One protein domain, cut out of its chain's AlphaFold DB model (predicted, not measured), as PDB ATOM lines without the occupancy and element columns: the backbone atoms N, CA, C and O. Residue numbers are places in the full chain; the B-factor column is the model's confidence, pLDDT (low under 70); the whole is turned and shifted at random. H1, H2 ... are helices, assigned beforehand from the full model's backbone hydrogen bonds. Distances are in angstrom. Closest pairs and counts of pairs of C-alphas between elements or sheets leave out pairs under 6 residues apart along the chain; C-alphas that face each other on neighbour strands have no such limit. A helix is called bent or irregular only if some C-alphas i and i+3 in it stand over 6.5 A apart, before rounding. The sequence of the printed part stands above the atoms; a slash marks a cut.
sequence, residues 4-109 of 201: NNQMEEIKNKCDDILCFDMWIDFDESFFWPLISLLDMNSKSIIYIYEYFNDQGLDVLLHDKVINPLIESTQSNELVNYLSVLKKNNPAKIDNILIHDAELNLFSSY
ATOM      1  N   ASN A   4      30.788  25.086   6.505       76.81
ATOM      2  CA  ASN A   4      30.972  24.273   5.300       76.81
ATOM      3  C   ASN A   4      31.265  25.130   4.059       76.81
ATOM      4  O   ASN A   4      32.161  24.800   3.290       76.81
ATOM      5  N   ASN A   5      30.559  26.255   3.894       83.06
ATOM      6  CA  ASN A   5      30.802  27.174   2.778       83.06
ATOM      7  C   ASN A   5      32.184  27.830   2.903       83.06
ATOM      8  O   ASN A   5      32.859  28.044   1.905       83.06
ATOM      9  N   GLN A   6      32.608  28.134   4.131       84.94
ATOM     10  CA  GLN A   6      33.923  28.714   4.394       84.94
ATOM     11  C   GLN A   6      35.054  27.717   4.109       84.94
ATOM     12  O   GLN A   6      36.069  28.090   3.534       84.94
ATOM     13  N   MET A   7      34.871  26.440   4.455       89.06
ATOM     14  CA  MET A   7      35.836  25.385   4.129       89.06
ATOM     15  C   MET A   7      35.968  25.169   2.622       89.06
ATOM     16  O   MET A   7      37.078  24.988   2.130       89.06
ATOM     17  N   GLU A   8      34.856  25.219   1.886       90.38
ATOM     18  CA  GLU A   8      34.869  25.143   0.424       90.38
ATOM     19  C   GLU A   8      35.608  26.336  -0.198       90.38
ATOM     20  O   GLU A   8      36.418  26.157  -1.103       90.38
ATOM     21  N   GLU A   9      35.410  27.545   0.327       92.50
ATOM     22  CA  GLU A   9      36.120  28.735  -0.145       92.50
ATOM     23  C   GLU A   9      37.627  28.677   0.139       92.50
ATOM     24  O   GLU A   9      38.432  28.969  -0.746       92.50
ATOM     25  N   ILE A  10      38.017  28.233   1.339       94.25
ATOM     26  CA  ILE A  10      39.423  27.994   1.699       94.25
ATOM     27  C   ILE A  10      40.039  26.971   0.748       94.25
ATOM     28  O   ILE A  10      41.131  27.195   0.231       94.25
ATOM     29  N   LYS A  11      39.326  25.873   0.474       93.31
ATOM     30  CA  LYS A  11      39.792  24.846  -0.455       93.31
ATOM     31  C   LYS A  11      40.017  25.418  -1.851       93.31
ATOM     32  O   LYS A  11      41.103  25.251  -2.393       93.31
ATOM     33  N   ASN A  12      39.039  26.146  -2.387       94.06
ATOM     34  CA  ASN A  12      39.160  26.784  -3.695       94.06
ATOM     35  C   ASN A  12      40.362  27.740  -3.746       94.06
ATOM     36  O   ASN A  12      41.050  27.797  -4.756       94.06
ATOM     37  N   LYS A  13      40.665  28.456  -2.653       94.94
ATOM     38  CA  LYS A  13      41.849  29.326  -2.587       94.94
ATOM     39  C   LYS A  13      43.165  28.561  -2.535       94.94
ATOM     40  O   LYS A  13      44.129  29.006  -3.151       94.94
ATOM     41  N   CYS A  14      43.219  27.424  -1.848       95.38
ATOM     42  CA  CYS A  14      44.383  26.544  -1.917       95.38
ATOM     43  C   CYS A  14      44.577  25.997  -3.339       95.38
ATOM     44  O   CYS A  14      45.695  26.031  -3.845       95.38
ATOM     45  N   ASP A  15      43.502  25.566  -4.002       94.50
ATOM     46  CA  ASP A  15      43.550  25.071  -5.381       94.50
ATOM     47  C   ASP A  15      43.995  26.175  -6.362       94.50
ATOM     48  O   ASP A  15      44.850  25.930  -7.215       94.50
ATOM     49  N   ASP A  16      43.499  27.410  -6.195       95.38
ATOM     50  CA  ASP A  16      43.941  28.591  -6.953       95.38
ATOM     51  C   ASP A  16      45.459  28.809  -6.800       95.38
ATOM     52  O   ASP A  16      46.150  29.053  -7.786       95.38
ATOM     53  N   ILE A  17      45.988  28.706  -5.574       95.88
ATOM     54  CA  ILE A  17      47.419  28.870  -5.271       95.88
ATOM     55  C   ILE A  17      48.253  27.763  -5.926       95.88
ATOM     56  O   ILE A  17      49.272  28.048  -6.555       95.88
ATOM     57  N   LEU A  18      47.805  26.512  -5.820       94.69
ATOM     58  CA  LEU A  18      48.495  25.347  -6.378       94.69
ATOM     59  C   LEU A  18      48.548  25.358  -7.914       94.69
ATOM     60  O   LEU A  18      49.391  24.674  -8.492       94.69
ATOM     61  N   CYS A  19      47.698  26.145  -8.583       95.19
ATOM     62  CA  CYS A  19      47.766  26.349 -10.032       95.19
ATOM     63  C   CYS A  19      49.004  27.141 -10.487       95.19
ATOM     64  O   CYS A  19      49.296  27.159 -11.685       95.19
ATOM     65  N   PHE A  20      49.713  27.817  -9.578       94.00
ATOM     66  CA  PHE A  20      50.912  28.576  -9.913       94.00
ATOM     67  C   PHE A  20      52.179  27.758  -9.659       94.00
ATOM     68  O   PHE A  20      52.441  27.294  -8.547       94.00
ATOM     69  N   ASP A  21      53.015  27.639 -10.689       92.38
ATOM     70  CA  ASP A  21      54.345  27.053 -10.542       92.38
ATOM     71  C   ASP A  21      55.187  27.874  -9.556       92.38
ATOM     72  O   ASP A  21      55.196  29.104  -9.607       92.38
ATOM     73  N   MET A  22      55.927  27.182  -8.682       91.94
ATOM     74  CA  MET A  22      56.797  27.798  -7.666       91.94
ATOM     75  C   MET A  22      56.057  28.741  -6.702       91.94
ATOM     76  O   MET A  22      56.649  29.680  -6.177       91.94
ATOM     77  N   TRP A  23      54.775  28.481  -6.423       94.06
ATOM     78  CA  TRP A  23      53.966  29.294  -5.506       94.06
ATOM     79  C   TRP A  23      54.618  29.530  -4.129       94.06
ATOM     80  O   TRP A  23      54.397  30.572  -3.520       94.06
ATOM     81  N   ILE A  24      55.454  28.595  -3.665       91.31
ATOM     82  CA  ILE A  24      56.232  28.691  -2.418       91.31
ATOM     83  C   ILE A  24      57.153  29.929  -2.368       91.31
ATOM     84  O   ILE A  24      57.398  30.518  -1.309       91.31
ATOM     85  N   ASP A  25      57.630  30.381  -3.528       91.69
ATOM     86  CA  ASP A  25      58.581  31.486  -3.635       91.69
ATOM     87  C   ASP A  25      57.890  32.856  -3.639       91.69
ATOM     88  O   ASP A  25      58.553  33.875  -3.442       91.69
ATOM     89  N   PHE A  26      56.564  32.918  -3.810       89.94
ATOM     90  CA  PHE A  26      55.843  34.191  -3.856       89.94
ATOM     91  C   PHE A  26      55.819  34.915  -2.518       89.94
ATOM     92  O   PHE A  26      55.781  34.299  -1.460       89.94
ATOM     93  N   ASP A  27      55.810  36.244  -2.556       85.00
ATOM     94  CA  ASP A  27      55.743  37.067  -1.352       85.00
ATOM     95  C   ASP A  27      54.445  36.846  -0.564       85.00
ATOM     96  O   ASP A  27      53.419  36.433  -1.102       85.00
ATOM     97  N   GLU A  28      54.465  37.195   0.721       77.88
ATOM     98  CA  GLU A  28      53.335  37.042   1.653       77.88
ATOM     99  C   GLU A  28      52.021  37.612   1.106       77.88
ATOM    100  O   GLU A  28      50.954  37.044   1.334       77.88
ATOM    101  N   SER A  29      52.101  38.703   0.334       80.81
ATOM    102  CA  SER A  29      50.931  39.352  -0.263       80.81
ATOM    103  C   SER A  29      50.118  38.466  -1.202       80.81
ATOM    104  O   SER A  29      48.913  38.662  -1.349       80.81
ATOM    105  N   PHE A  30      50.745  37.449  -1.788       86.62
ATOM    106  CA  PHE A  30      50.066  36.456  -2.606       86.62
ATOM    107  C   PHE A  30      49.103  35.583  -1.782       86.62
ATOM    108  O   PHE A  30      48.024  35.224  -2.249       86.62
ATOM    109  N   PHE A  31      49.454  35.297  -0.527       89.62
ATOM    110  CA  PHE A  31      48.693  34.427   0.374       89.62
ATOM    111  C   PHE A  31      47.602  35.158   1.157       89.62
ATOM    112  O   PHE A  31      46.734  34.540   1.775       89.62
ATOM    113  N   TRP A  32      47.624  36.485   1.131       85.06
ATOM    114  CA  TRP A  32      46.720  37.345   1.876       85.06
ATOM    115  C   TRP A  32      45.218  37.021   1.726       85.06
ATOM    116  O   TRP A  32      44.533  36.967   2.753       85.06
ATOM    117  N   PRO A  33      44.675  36.732   0.522       86.44
ATOM    118  CA  PRO A  33      43.271  36.345   0.393       86.44
ATOM    119  C   PRO A  33      42.928  35.082   1.193       86.44
ATOM    120  O   PRO A  33      41.882  35.035   1.838       86.44
ATOM    121  N   LEU A  34      43.821  34.087   1.222       91.50
ATOM    122  CA  LEU A  34      43.644  32.866   2.011       91.50
ATOM    123  C   LEU A  34      43.725  33.163   3.515       91.50
ATOM    124  O   LEU A  34      42.859  32.736   4.277       91.50
ATOM    125  N   ILE A  35      44.720  33.946   3.937       88.50
ATOM    126  CA  ILE A  35      44.893  34.355   5.339       88.50
ATOM    127  C   ILE A  35      43.639  35.067   5.852       88.50
ATOM    128  O   ILE A  35      43.203  34.805   6.965       88.50
ATOM    129  N   SER A  36      43.000  35.899   5.029       81.69
ATOM    130  CA  SER A  36      41.762  36.601   5.391       81.69
ATOM    131  C   SER A  36      40.597  35.680   5.736       81.69
ATOM    132  O   SER A  36      39.802  35.988   6.623       81.69
ATOM    133  N   LEU A  37      40.519  34.535   5.054       87.19
ATOM    134  CA  LEU A  37      39.499  33.522   5.290       87.19
ATOM    135  C   LEU A  37      39.814  32.698   6.535       87.19
ATOM    136  O   LEU A  37      38.885  32.214   7.180       87.19
ATOM    137  N   LEU A  38      41.103  32.536   6.850       88.69
ATOM    138  CA  LEU A  38      41.627  31.748   7.966       88.69
ATOM    139  C   LEU A  38      41.771  32.533   9.266       88.69
ATOM    140  O   LEU A  38      41.851  31.924  10.328       88.69
ATOM    141  N   ASP A  39      41.832  33.858   9.202       83.31
ATOM    142  CA  ASP A  39      42.037  34.726  10.349       83.31
ATOM    143  C   ASP A  39      40.782  34.738  11.244       83.31
ATOM    144  O   ASP A  39      39.943  35.640  11.227       83.31
ATOM    145  N   MET A  40      40.634  33.680  12.035       82.62
ATOM    146  CA  MET A  40      39.519  33.400  12.933       82.62
ATOM    147  C   MET A  40      40.037  32.880  14.282       82.62
ATOM    148  O   MET A  40      41.234  32.881  14.547       82.62
ATOM    149  N   ASN A  41      39.150  32.445  15.179       84.56
ATOM    150  CA  ASN A  41      39.598  31.881  16.457       84.56
ATOM    151  C   ASN A  41      40.398  30.577  16.252       84.56
ATOM    152  O   ASN A  41      40.100  29.795  15.348       84.56
ATOM    153  N   SER A  42      41.357  30.304  17.142       86.50
ATOM    154  CA  SER A  42      42.278  29.165  17.008       86.50
ATOM    155  C   SER A  42      41.595  27.809  16.888       86.50
ATOM    156  O   SER A  42      42.053  26.975  16.120       86.50
ATOM    157  N   LYS A  43      40.476  27.585  17.584       88.44
ATOM    158  CA  LYS A  43      39.733  26.318  17.496       88.44
ATOM    159  C   LYS A  43      39.202  26.058  16.093       88.44
ATOM    160  O   LYS A  43      39.222  24.927  15.624       88.44
ATOM    161  N   SER A  44      38.729  27.108  15.431       89.31
ATOM    162  CA  SER A  44      38.200  27.003  14.072       89.31
ATOM    163  C   SER A  44      39.333  26.807  13.059       89.31
ATOM    164  O   SER A  44      39.185  26.004  12.145       89.31
ATOM    165  N   ILE A  45      40.494  27.439  13.278       90.56
ATOM    166  CA  ILE A  45      41.712  27.183  12.488       90.56
ATOM    167  C   ILE A  45      42.158  25.724  12.635       90.56
ATOM    168  O   ILE A  45      42.368  25.049  11.634       90.56
ATOM    169  N   ILE A  46      42.253  25.214  13.867       92.31
ATOM    170  CA  ILE A  46      42.625  23.817  14.132       92.31
ATOM    171  C   ILE A  46      41.664  22.866  13.413       92.31
ATOM    172  O   ILE A  46      42.116  21.981  12.694       92.31
ATOM    173  N   TYR A  47      40.355  23.100  13.526       91.19
ATOM    174  CA  TYR A  47      39.344  22.299  12.834       91.19
ATOM    175  C   TYR A  47      39.533  22.285  11.308       91.19
ATOM    176  O   TYR A  47      39.397  21.240  10.674       91.19
ATOM    177  N   ILE A  48      39.885  23.429  10.712       90.75
ATOM    178  CA  ILE A  48      40.222  23.502   9.286       90.75
ATOM    179  C   ILE A  48      41.450  22.635   8.997       90.75
ATOM    180  O   ILE A  48      41.410  21.812   8.094       90.75
ATOM    181  N   TYR A  49      42.518  22.745   9.782       90.06
ATOM    182  CA  TYR A  49      43.747  21.983   9.543       90.06
ATOM    183  C   TYR A  49      43.540  20.472   9.698       90.06
ATOM    184  O   TYR A  49      44.173  19.698   8.992       90.06
ATOM    185  N   GLU A  50      42.656  20.041  10.599       88.75
ATOM    186  CA  GLU A  50      42.276  18.630  10.756       88.75
ATOM    187  C   GLU A  50      41.506  18.086   9.545       88.75
ATOM    188  O   GLU A  50      41.548  16.885   9.270       88.75
ATOM    189  N   TYR A  51      40.800  18.952   8.814       87.75
ATOM    190  CA  TYR A  51      40.027  18.566   7.639       87.75
ATOM    191  C   TYR A  51      40.888  18.363   6.386       87.75
ATOM    192  O   TYR A  51      40.583  17.493   5.568       87.75
ATOM    193  N   PHE A  52      41.956  19.146   6.219       86.69
ATOM    194  CA  PHE A  52      42.839  19.047   5.056       86.69
ATOM    195  C   PHE A  52      43.892  17.951   5.260       86.69
ATOM    196  O   PHE A  52      44.701  18.005   6.181       86.69
ATOM    197  N   ASN A  53      43.923  16.959   4.368       74.12
ATOM    198  CA  ASN A  53      44.918  15.876   4.373       74.12
ATOM    199  C   ASN A  53      45.709  15.759   3.054       74.12
ATOM    200  O   ASN A  53      46.437  14.787   2.852       74.12
ATOM    201  N   ASP A  54      45.585  16.748   2.172       79.69
ATOM    202  CA  ASP A  54      46.099  16.757   0.802       79.69
ATOM    203  C   ASP A  54      47.150  17.869   0.587       79.69
ATOM    204  O   ASP A  54      47.832  18.285   1.529       79.69
ATOM    205  N   GLN A  55      47.324  18.310  -0.665       85.81
ATOM    206  CA  GLN A  55      48.202  19.426  -1.043       85.81
ATOM    207  C   GLN A  55      47.715  20.775  -0.494       85.81
ATOM    208  O   GLN A  55      48.522  21.680  -0.297       85.81
ATOM    209  N   GLY A  56      46.425  20.912  -0.177       90.38
ATOM    210  CA  GLY A  56      45.906  22.104   0.483       90.38
ATOM    211  C   GLY A  56      46.524  22.293   1.866       90.38
ATOM    212  O   GLY A  56      46.816  23.422   2.248       90.38
ATOM    213  N   LEU A  57      46.830  21.203   2.581       91.81
ATOM    214  CA  LEU A  57      47.556  21.290   3.851       91.81
ATOM    215  C   LEU A  57      48.974  21.863   3.671       91.81
ATOM    216  O   LEU A  57      49.454  22.548   4.566       91.81
ATOM    217  N   ASP A  58      49.628  21.626   2.528       92.00
ATOM    218  CA  ASP A  58      50.966  22.175   2.256       92.00
ATOM    219  C   ASP A  58      50.908  23.701   2.099       92.00
ATOM    220  O   ASP A  58      51.764  24.408   2.623       92.00
ATOM    221  N   VAL A  59      49.855  24.214   1.454       94.44
ATOM    222  CA  VAL A  59      49.593  25.660   1.364       94.44
ATOM    223  C   VAL A  59      49.291  26.245   2.744       94.44
ATOM    224  O   VAL A  59      49.848  27.277   3.107       94.44
ATOM    225  N   LEU A  60      48.437  25.585   3.534       94.00
ATOM    226  CA  LEU A  60      48.061  26.059   4.870       94.00
ATOM    227  C   LEU A  60      49.257  26.114   5.833       94.00
ATOM    228  O   LEU A  60      49.344  27.034   6.639       94.00
ATOM    229  N   LEU A  61      50.175  25.147   5.745       92.69
ATOM    230  CA  LEU A  61      51.372  25.067   6.587       92.69
ATOM    231  C   LEU A  61      52.537  25.934   6.099       92.69
ATOM    232  O   LEU A  61      53.553  26.007   6.788       92.69
ATOM    233  N   HIS A  62      52.411  26.581   4.941       92.12
ATOM    234  CA  HIS A  62      53.439  27.482   4.440       92.12
ATOM    235  C   HIS A  62      53.685  28.613   5.450       92.12
ATOM    236  O   HIS A  62      52.732  29.184   5.983       92.12
ATOM    237  N   ASP A  63      54.947  28.965   5.708       87.50
ATOM    238  CA  ASP A  63      55.358  29.958   6.718       87.50
ATOM    239  C   ASP A  63      54.623  31.301   6.552       87.50
ATOM    240  O   ASP A  63      54.045  31.824   7.503       87.50
ATOM    241  N   LYS A  64      54.526  31.786   5.311       87.62
ATOM    242  CA  LYS A  64      53.783  32.988   4.896       87.62
ATOM    243  C   LYS A  64      52.271  32.920   5.156       87.62
ATOM    244  O   LYS A  64      51.619  33.952   5.062       87.62
ATOM    245  N   VAL A  65      51.708  31.752   5.479       90.69
ATOM    246  CA  VAL A  65      50.298  31.557   5.866       90.69
ATOM    247  C   VAL A  65      50.170  31.329   7.370       90.69
ATOM    248  O   VAL A  65      49.418  32.046   8.033       90.69
ATOM    249  N   ILE A  66      50.892  30.355   7.930       90.25
ATOM    250  CA  ILE A  66      50.707  29.943   9.327       90.25
ATOM    251  C   ILE A  66      51.257  30.966  10.326       90.25
ATOM    252  O   ILE A  66      50.599  31.237  11.332       90.25
ATOM    253  N   ASN A  67      52.412  31.578  10.053       85.94
ATOM    254  CA  ASN A  67      53.036  32.529  10.978       85.94
ATOM    255  C   ASN A  67      52.148  33.760  11.214       85.94
ATOM    256  O   ASN A  67      51.864  34.060  12.377       85.94
ATOM    257  N   PRO A  68      51.591  34.406  10.168       82.44
ATOM    258  CA  PRO A  68      50.633  35.489  10.358       82.44
ATOM    259  C   PRO A  68      49.402  35.073  11.186       82.44
ATOM    260  O   PRO A  68      48.935  35.845  12.026       82.44
ATOM    261  N   LEU A  69      48.879  33.854  11.007       86.88
ATOM    262  CA  LEU A  69      47.731  33.361  11.782       86.88
ATOM    263  C   LEU A  69      48.069  33.149  13.258       86.88
ATOM    264  O   LEU A  69      47.256  33.466  14.130       86.88
ATOM    265  N   ILE A  70      49.260  32.639  13.562       85.94
ATOM    266  CA  ILE A  70      49.728  32.505  14.944       85.94
ATOM    267  C   ILE A  70      49.889  33.884  15.573       85.94
ATOM    268  O   ILE A  70      49.383  34.109  16.672       85.94
ATOM    269  N   GLU A  71      50.511  34.817  14.858       79.06
ATOM    270  CA  GLU A  71      50.727  36.176  15.341       79.06
ATOM    271  C   GLU A  71      49.397  36.924  15.551       79.06
ATOM    272  O   GLU A  71      49.221  37.651  16.525       79.06
ATOM    273  N   SER A  72      48.414  36.704  14.677       77.50
ATOM    274  CA  SER A  72      47.062  37.255  14.817       77.50
ATOM    275  C   SER A  72      46.315  36.665  16.017       77.50
ATOM    276  O   SER A  72      45.713  37.384  16.814       77.50
ATOM    277  N   THR A  73      46.336  35.339  16.160       80.25
ATOM    278  CA  THR A  73      45.523  34.649  17.173       80.25
ATOM    279  C   THR A  73      46.166  34.602  18.548       80.25
ATOM    280  O   THR A  73      45.457  34.387  19.533       80.25
ATOM    281  N   GLN A  74      47.491  34.761  18.621       79.81
ATOM    282  CA  GLN A  74      48.287  34.635  19.841       79.81
ATOM    283  C   GLN A  74      47.960  33.351  20.620       79.81
ATOM    284  O   GLN A  74      47.887  33.328  21.852       79.81
ATOM    285  N   SER A  75      47.698  32.267  19.884       84.44
ATOM    286  CA  SER A  75      47.149  31.039  20.447       84.44
ATOM    287  C   SER A  75      48.218  29.982  20.686       84.44
ATOM    288  O   SER A  75      48.640  29.269  19.777       84.44
ATOM    289  N   ASN A  76      48.556  29.788  21.962       86.00
ATOM    290  CA  ASN A  76      49.353  28.642  22.408       86.00
ATOM    291  C   ASN A  76      48.713  27.295  22.018       86.00
ATOM    292  O   ASN A  76      49.415  26.310  21.811       86.00
ATOM    293  N   GLU A  77      47.379  27.227  21.925       90.62
ATOM    294  CA  GLU A  77      46.660  26.014  21.512       90.62
ATOM    295  C   GLU A  77      47.004  25.632  20.067       90.62
ATOM    296  O   GLU A  77      47.271  24.464  19.793       90.62
ATOM    297  N   LEU A  78      47.080  26.619  19.166       90.81
ATOM    298  CA  LEU A  78      47.446  26.407  17.765       90.81
ATOM    299  C   LEU A  78      48.901  25.927  17.627       90.81
ATOM    300  O   LEU A  78      49.156  24.954  16.923       90.81
ATOM    301  N   VAL A  79      49.843  26.536  18.353       91.38
ATOM    302  CA  VAL A  79      51.262  26.120  18.340       91.38
ATOM    303  C   VAL A  79      51.443  24.700  18.895       91.38
ATOM    304  O   VAL A  79      52.147  23.869  18.310       91.38
ATOM    305  N   ASN A  80      50.741  24.370  19.981       92.25
ATOM    306  CA  ASN A  80      50.725  23.011  20.524       92.25
ATOM    307  C   ASN A  80      50.141  22.004  19.525       92.25
ATOM    308  O   ASN A  80      50.674  20.901  19.383       92.25
ATOM    309  N   TYR A  81      49.078  22.380  18.810       92.56
ATOM    310  CA  TYR A  81      48.504  21.549  17.758       92.56
ATOM    311  C   TYR A  81      49.511  21.284  16.631       92.56
ATOM    312  O   TYR A  81      49.700  20.124  16.269       92.56
ATOM    313  N   LEU A  82      50.242  22.296  16.143       92.19
ATOM    314  CA  LEU A  82      51.294  22.103  15.132       92.19
ATOM    315  C   LEU A  82      52.378  21.129  15.611       92.19
ATOM    316  O   LEU A  82      52.806  20.247  14.865       92.19
ATOM    317  N   SER A  83      52.767  21.218  16.884       91.38
ATOM    318  CA  SER A  83      53.726  20.291  17.496       91.38
ATOM    319  C   SER A  83      53.220  18.845  17.537       91.38
ATOM    320  O   SER A  83      54.005  17.905  17.377       91.38
ATOM    321  N   VAL A  84      51.916  18.638  17.743       91.75
ATOM    322  CA  VAL A  84      51.278  17.314  17.647       91.75
ATOM    323  C   VAL A  84      51.207  16.860  16.191       91.75
ATOM    324  O   VAL A  84      51.577  15.727  15.887       91.75
ATOM    325  N   LEU A  85      50.799  17.745  15.283       89.06
ATOM    326  CA  LEU A  85      50.665  17.451  13.862       89.06
ATOM    327  C   LEU A  85      52.005  17.035  13.250       89.06
ATOM    328  O   LEU A  85      52.049  16.074  12.490       89.06
ATOM    329  N   LYS A  86      53.111  17.658  13.669       89.25
ATOM    330  CA  LYS A  86      54.478  17.264  13.313       89.25
ATOM    331  C   LYS A  86      54.824  15.834  13.713       89.25
ATOM    332  O   LYS A  86      55.483  15.134  12.951       89.25
ATOM    333  N   LYS A  87      54.396  15.378  14.896       87.88
ATOM    334  CA  LYS A  87      54.626  13.983  15.320       87.88
ATOM    335  C   LYS A  87      53.939  13.000  14.374       87.88
ATOM    336  O   LYS A  87      54.466  11.914  14.151       87.88
ATOM    337  N   ASN A  88      52.801  13.400  13.809       84.31
ATOM    338  CA  ASN A  88      52.015  12.583  12.889       84.31
ATOM    339  C   ASN A  88      52.458  12.744  11.422       84.31
ATOM    340  O   ASN A  88      52.341  11.797  10.652       84.31
ATOM    341  N   ASN A  89      52.994  13.910  11.044       83.12
ATOM    342  CA  ASN A  89      53.372  14.281   9.676       83.12
ATOM    343  C   ASN A  89      54.767  14.943   9.613       83.12
ATOM    344  O   ASN A  89      54.891  16.093   9.180       83.12
ATOM    345  N   PRO A  90      55.848  14.240   9.998       83.12
ATOM    346  CA  PRO A  90      57.187  14.832  10.088       83.12
ATOM    347  C   PRO A  90      57.770  15.260   8.733       83.12
ATOM    348  O   PRO A  90      58.734  16.014   8.696       83.12
ATOM    349  N   ALA A  91      57.203  14.783   7.620       83.81
ATOM    350  CA  ALA A  91      57.606  15.187   6.273       83.81
ATOM    351  C   ALA A  91      57.065  16.569   5.861       83.81
ATOM    352  O   ALA A  91      57.608  17.164   4.938       83.81
ATOM    353  N   LYS A  92      56.000  17.057   6.516       81.00
ATOM    354  CA  LYS A  92      55.345  18.337   6.193       81.00
ATOM    355  C   LYS A  92      55.693  19.459   7.170       81.00
ATOM    356  O   LYS A  92      55.582  20.623   6.815       81.00
ATOM    357  N   ILE A  93      56.067  19.115   8.403       85.69
ATOM    358  CA  ILE A  93      56.338  20.085   9.469       85.69
ATOM    359  C   ILE A  93      57.696  19.772  10.078       85.69
ATOM    360  O   ILE A  93      57.882  18.721  10.697       85.69
ATOM    361  N   ASP A  94      58.639  20.693   9.927       85.00
ATOM    362  CA  ASP A  94      59.972  20.566  10.496       85.00
ATOM    363  C   ASP A  94      60.087  21.269  11.864       85.00
ATOM    364  O   ASP A  94      59.116  21.755  12.443       85.00
ATOM    365  N   ASN A  95      61.284  21.242  12.454       87.50
ATOM    366  CA  ASN A  95      61.544  21.954  13.709       87.50
ATOM    367  C   ASN A  95      61.566  23.478  13.531       87.50
ATOM    368  O   ASN A  95      61.347  24.178  14.513       87.50
ATOM    369  N   ILE A  96      61.873  23.961  12.324       87.25
ATOM    370  CA  ILE A  96      62.031  25.386  12.034       87.25
ATOM    371  C   ILE A  96      60.653  26.040  12.082       87.25
ATOM    372  O   ILE A  96      60.472  26.968  12.857       87.25
ATOM    373  N   LEU A  97      59.652  25.459  11.416       87.94
ATOM    374  CA  LEU A  97      58.274  25.951  11.449       87.94
ATOM    375  C   LEU A  97      57.707  26.013  12.874       87.94
ATOM    376  O   LEU A  97      57.029  26.971  13.229       87.94
ATOM    377  N   ILE A  98      57.981  25.002  13.707       89.25
ATOM    378  CA  ILE A  98      57.540  25.012  15.112       89.25
ATOM    379  C   ILE A  98      58.245  26.112  15.904       89.25
ATOM    380  O   ILE A  98      57.609  26.786  16.709       89.25
ATOM    381  N   HIS A  99      59.543  26.301  15.679       87.19
ATOM    382  CA  HIS A  99      60.292  27.346  16.357       87.19
ATOM    383  C   HIS A  99      59.816  28.743  15.942       87.19
ATOM    384  O   HIS A  99      59.578  29.586  16.803       87.19
ATOM    385  N   ASP A 100      59.591  28.969  14.649       85.00
ATOM    386  CA  ASP A 100      59.043  30.221  14.129       85.00
ATOM    387  C   ASP A 100      57.641  30.476  14.695       85.00
ATOM    388  O   ASP A 100      57.335  31.577  15.145       85.00
ATOM    389  N   ALA A 101      56.799  29.443  14.764       86.81
ATOM    390  CA  ALA A 101      55.492  29.508  15.407       86.81
ATOM    391  C   ALA A 101      55.579  29.966  16.876       86.81
ATOM    392  O   ALA A 101      54.807  30.821  17.305       86.81
ATOM    393  N   GLU A 102      56.525  29.431  17.648       85.44
ATOM    394  CA  GLU A 102      56.769  29.846  19.035       85.44
ATOM    395  C   GLU A 102      57.271  31.295  19.130       85.44
ATOM    396  O   GLU A 102      56.839  32.035  20.017       85.44
ATOM    397  N   LEU A 103      58.140  31.717  18.206       80.75
ATOM    398  CA  LEU A 103      58.670  33.083  18.128       80.75
ATOM    399  C   LEU A 103      57.634  34.121  17.667       80.75
ATOM    400  O   LEU A 103      57.774  35.302  17.954       80.75
ATOM    401  N   ASN A 104      56.564  33.702  16.994       79.19
ATOM    402  CA  ASN A 104      55.464  34.600  16.627       79.19
ATOM    403  C   ASN A 104      54.463  34.828  17.778       79.19
ATOM    404  O   ASN A 104      53.561  35.665  17.679       79.19
ATOM    405  N   LEU A 105      54.606  34.114  18.901       76.25
ATOM    406  CA  LEU A 105      53.838  34.390  20.115       76.25
ATOM    407  C   LEU A 105      54.472  35.544  20.896       76.25
ATOM    408  O   LEU A 105      55.671  35.534  21.158       76.25
ATOM    409  N   PHE A 106      53.668  36.483  21.397       63.84
ATOM    410  CA  PHE A 106      54.139  37.639  22.173       63.84
ATOM    411  C   PHE A 106      54.962  37.278  23.408       63.84
ATOM    412  O   PHE A 106      55.798  38.070  23.837       63.84
ATOM    413  N   SER A 107      54.773  36.079  23.964       59.19
ATOM    414  CA  SER A 107      55.608  35.555  25.049       59.19
ATOM    415  C   SER A 107      57.098  35.457  24.698       59.19
ATOM    416  O   SER A 107      57.904  35.283  25.605       59.19
ATOM    417  N   SER A 108      57.463  35.553  23.419       55.75
ATOM    418  CA  SER A 108      58.840  35.458  22.929       55.75
ATOM    419  C   SER A 108      59.491  36.807  22.573       55.75
ATOM    420  O   SER A 108      60.716  36.876  22.510       55.75
ATOM    421  N   TYR A 109      58.716  37.891  22.406       55.50
ATOM    422  CA  TYR A 109      59.231  39.197  21.947       55.50
ATOM    423  C   TYR A 109      60.018  39.959  23.024       55.50
ATOM    424  O   TYR A 109      60.827  40.826  22.709       55.50
TER     425      TYR A 109
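What this domain is: This is residues 4 to 109 of the 201 residues of an uncharacterized protein of Morganella sp. (in: Bacteria) (UniProt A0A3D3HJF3). Seven helices pack into a compact, rounded body, with the hairpin of H1 and H2 at one end, the hairpin of H6 and H7 at the other, and H5 bridging them by packing on H2 and H7. H3 lies alongside H6, and the short H4 is set across H1; H5 and H4 lie nearest the middle. The printed part has 106 residues, with H1 to H7 in chain order and no named strand; its class is all helix. The radius of gyration of the C-alphas is 12.9 A, and the spans are 36 by 29 by 27 A.

How they stand to each other: H1, residues 4 to 18, is the longest helix. It forms a helical hairpin with H2, residues 28 to 38: they touch, closest at the C-alphas of Lys 13 and Leu 34, 6.1 A apart, at a shallow tilt of 16 degrees, opposite ways. H4, residues 55 to 60, touches H1 about perpendicular, at 80 degrees, with the C-alphas of Cys 14 and Gly 56 closest at 5.3 A. H5, residues 63 to 73, touches H2 at a steep tilt of 46 degrees, closest at the C-alphas of Glu 28 and Lys 64, 5.2 A. H7, residues 95 to 103, touches H5 at a shallow tilt of 32 degrees, the same way; the C-alphas of Asn 67 and Ala 101 are closest at 5.9 A. H6, residues 76 to 88, forms a helical hairpin with H7 at 5 degrees, opposite ways, touching it with residues 79 to 83 alone; Val 79 and Ala 101 have the closest C-alphas, 6.2 A. H3, residues 42 to 51, touches residues 77 to 81 of H6 alone, closest at the C-alphas of Ser 42 and Leu 78, 5.9 A. Packing is mostly aligned, only just: 4 of 6 touching pairs are at a shallow tilt. H1 and H7 are apart. Each O i to N i+4 pair is within hydrogen-bond range in H1, H3, H4 and H7, against 4 of 7 in H2, 5 of 7 in H5 and 8 of 9 in H6.

Where its parts are: H1 runs 21.1 A from C-alpha 4 at (30.972, 24.273, 5.300). H6 covers 18.9 A, H5 15.1 A, and H2 and H3 14.3 A each. H2 is irregular: C-alphas 30 and 33 are 7.4 A apart. H7 ends at C-alpha 103, (58.670, 33.083, 18.128).

The domain as a whole: The C-alphas of Cys 19 and Ser 107, the two farthest apart, are 37.1 A apart. The printed part has no cut and no long link. Mean pLDDT of the printed part is 86.7; residues 106 to 109 are under 70.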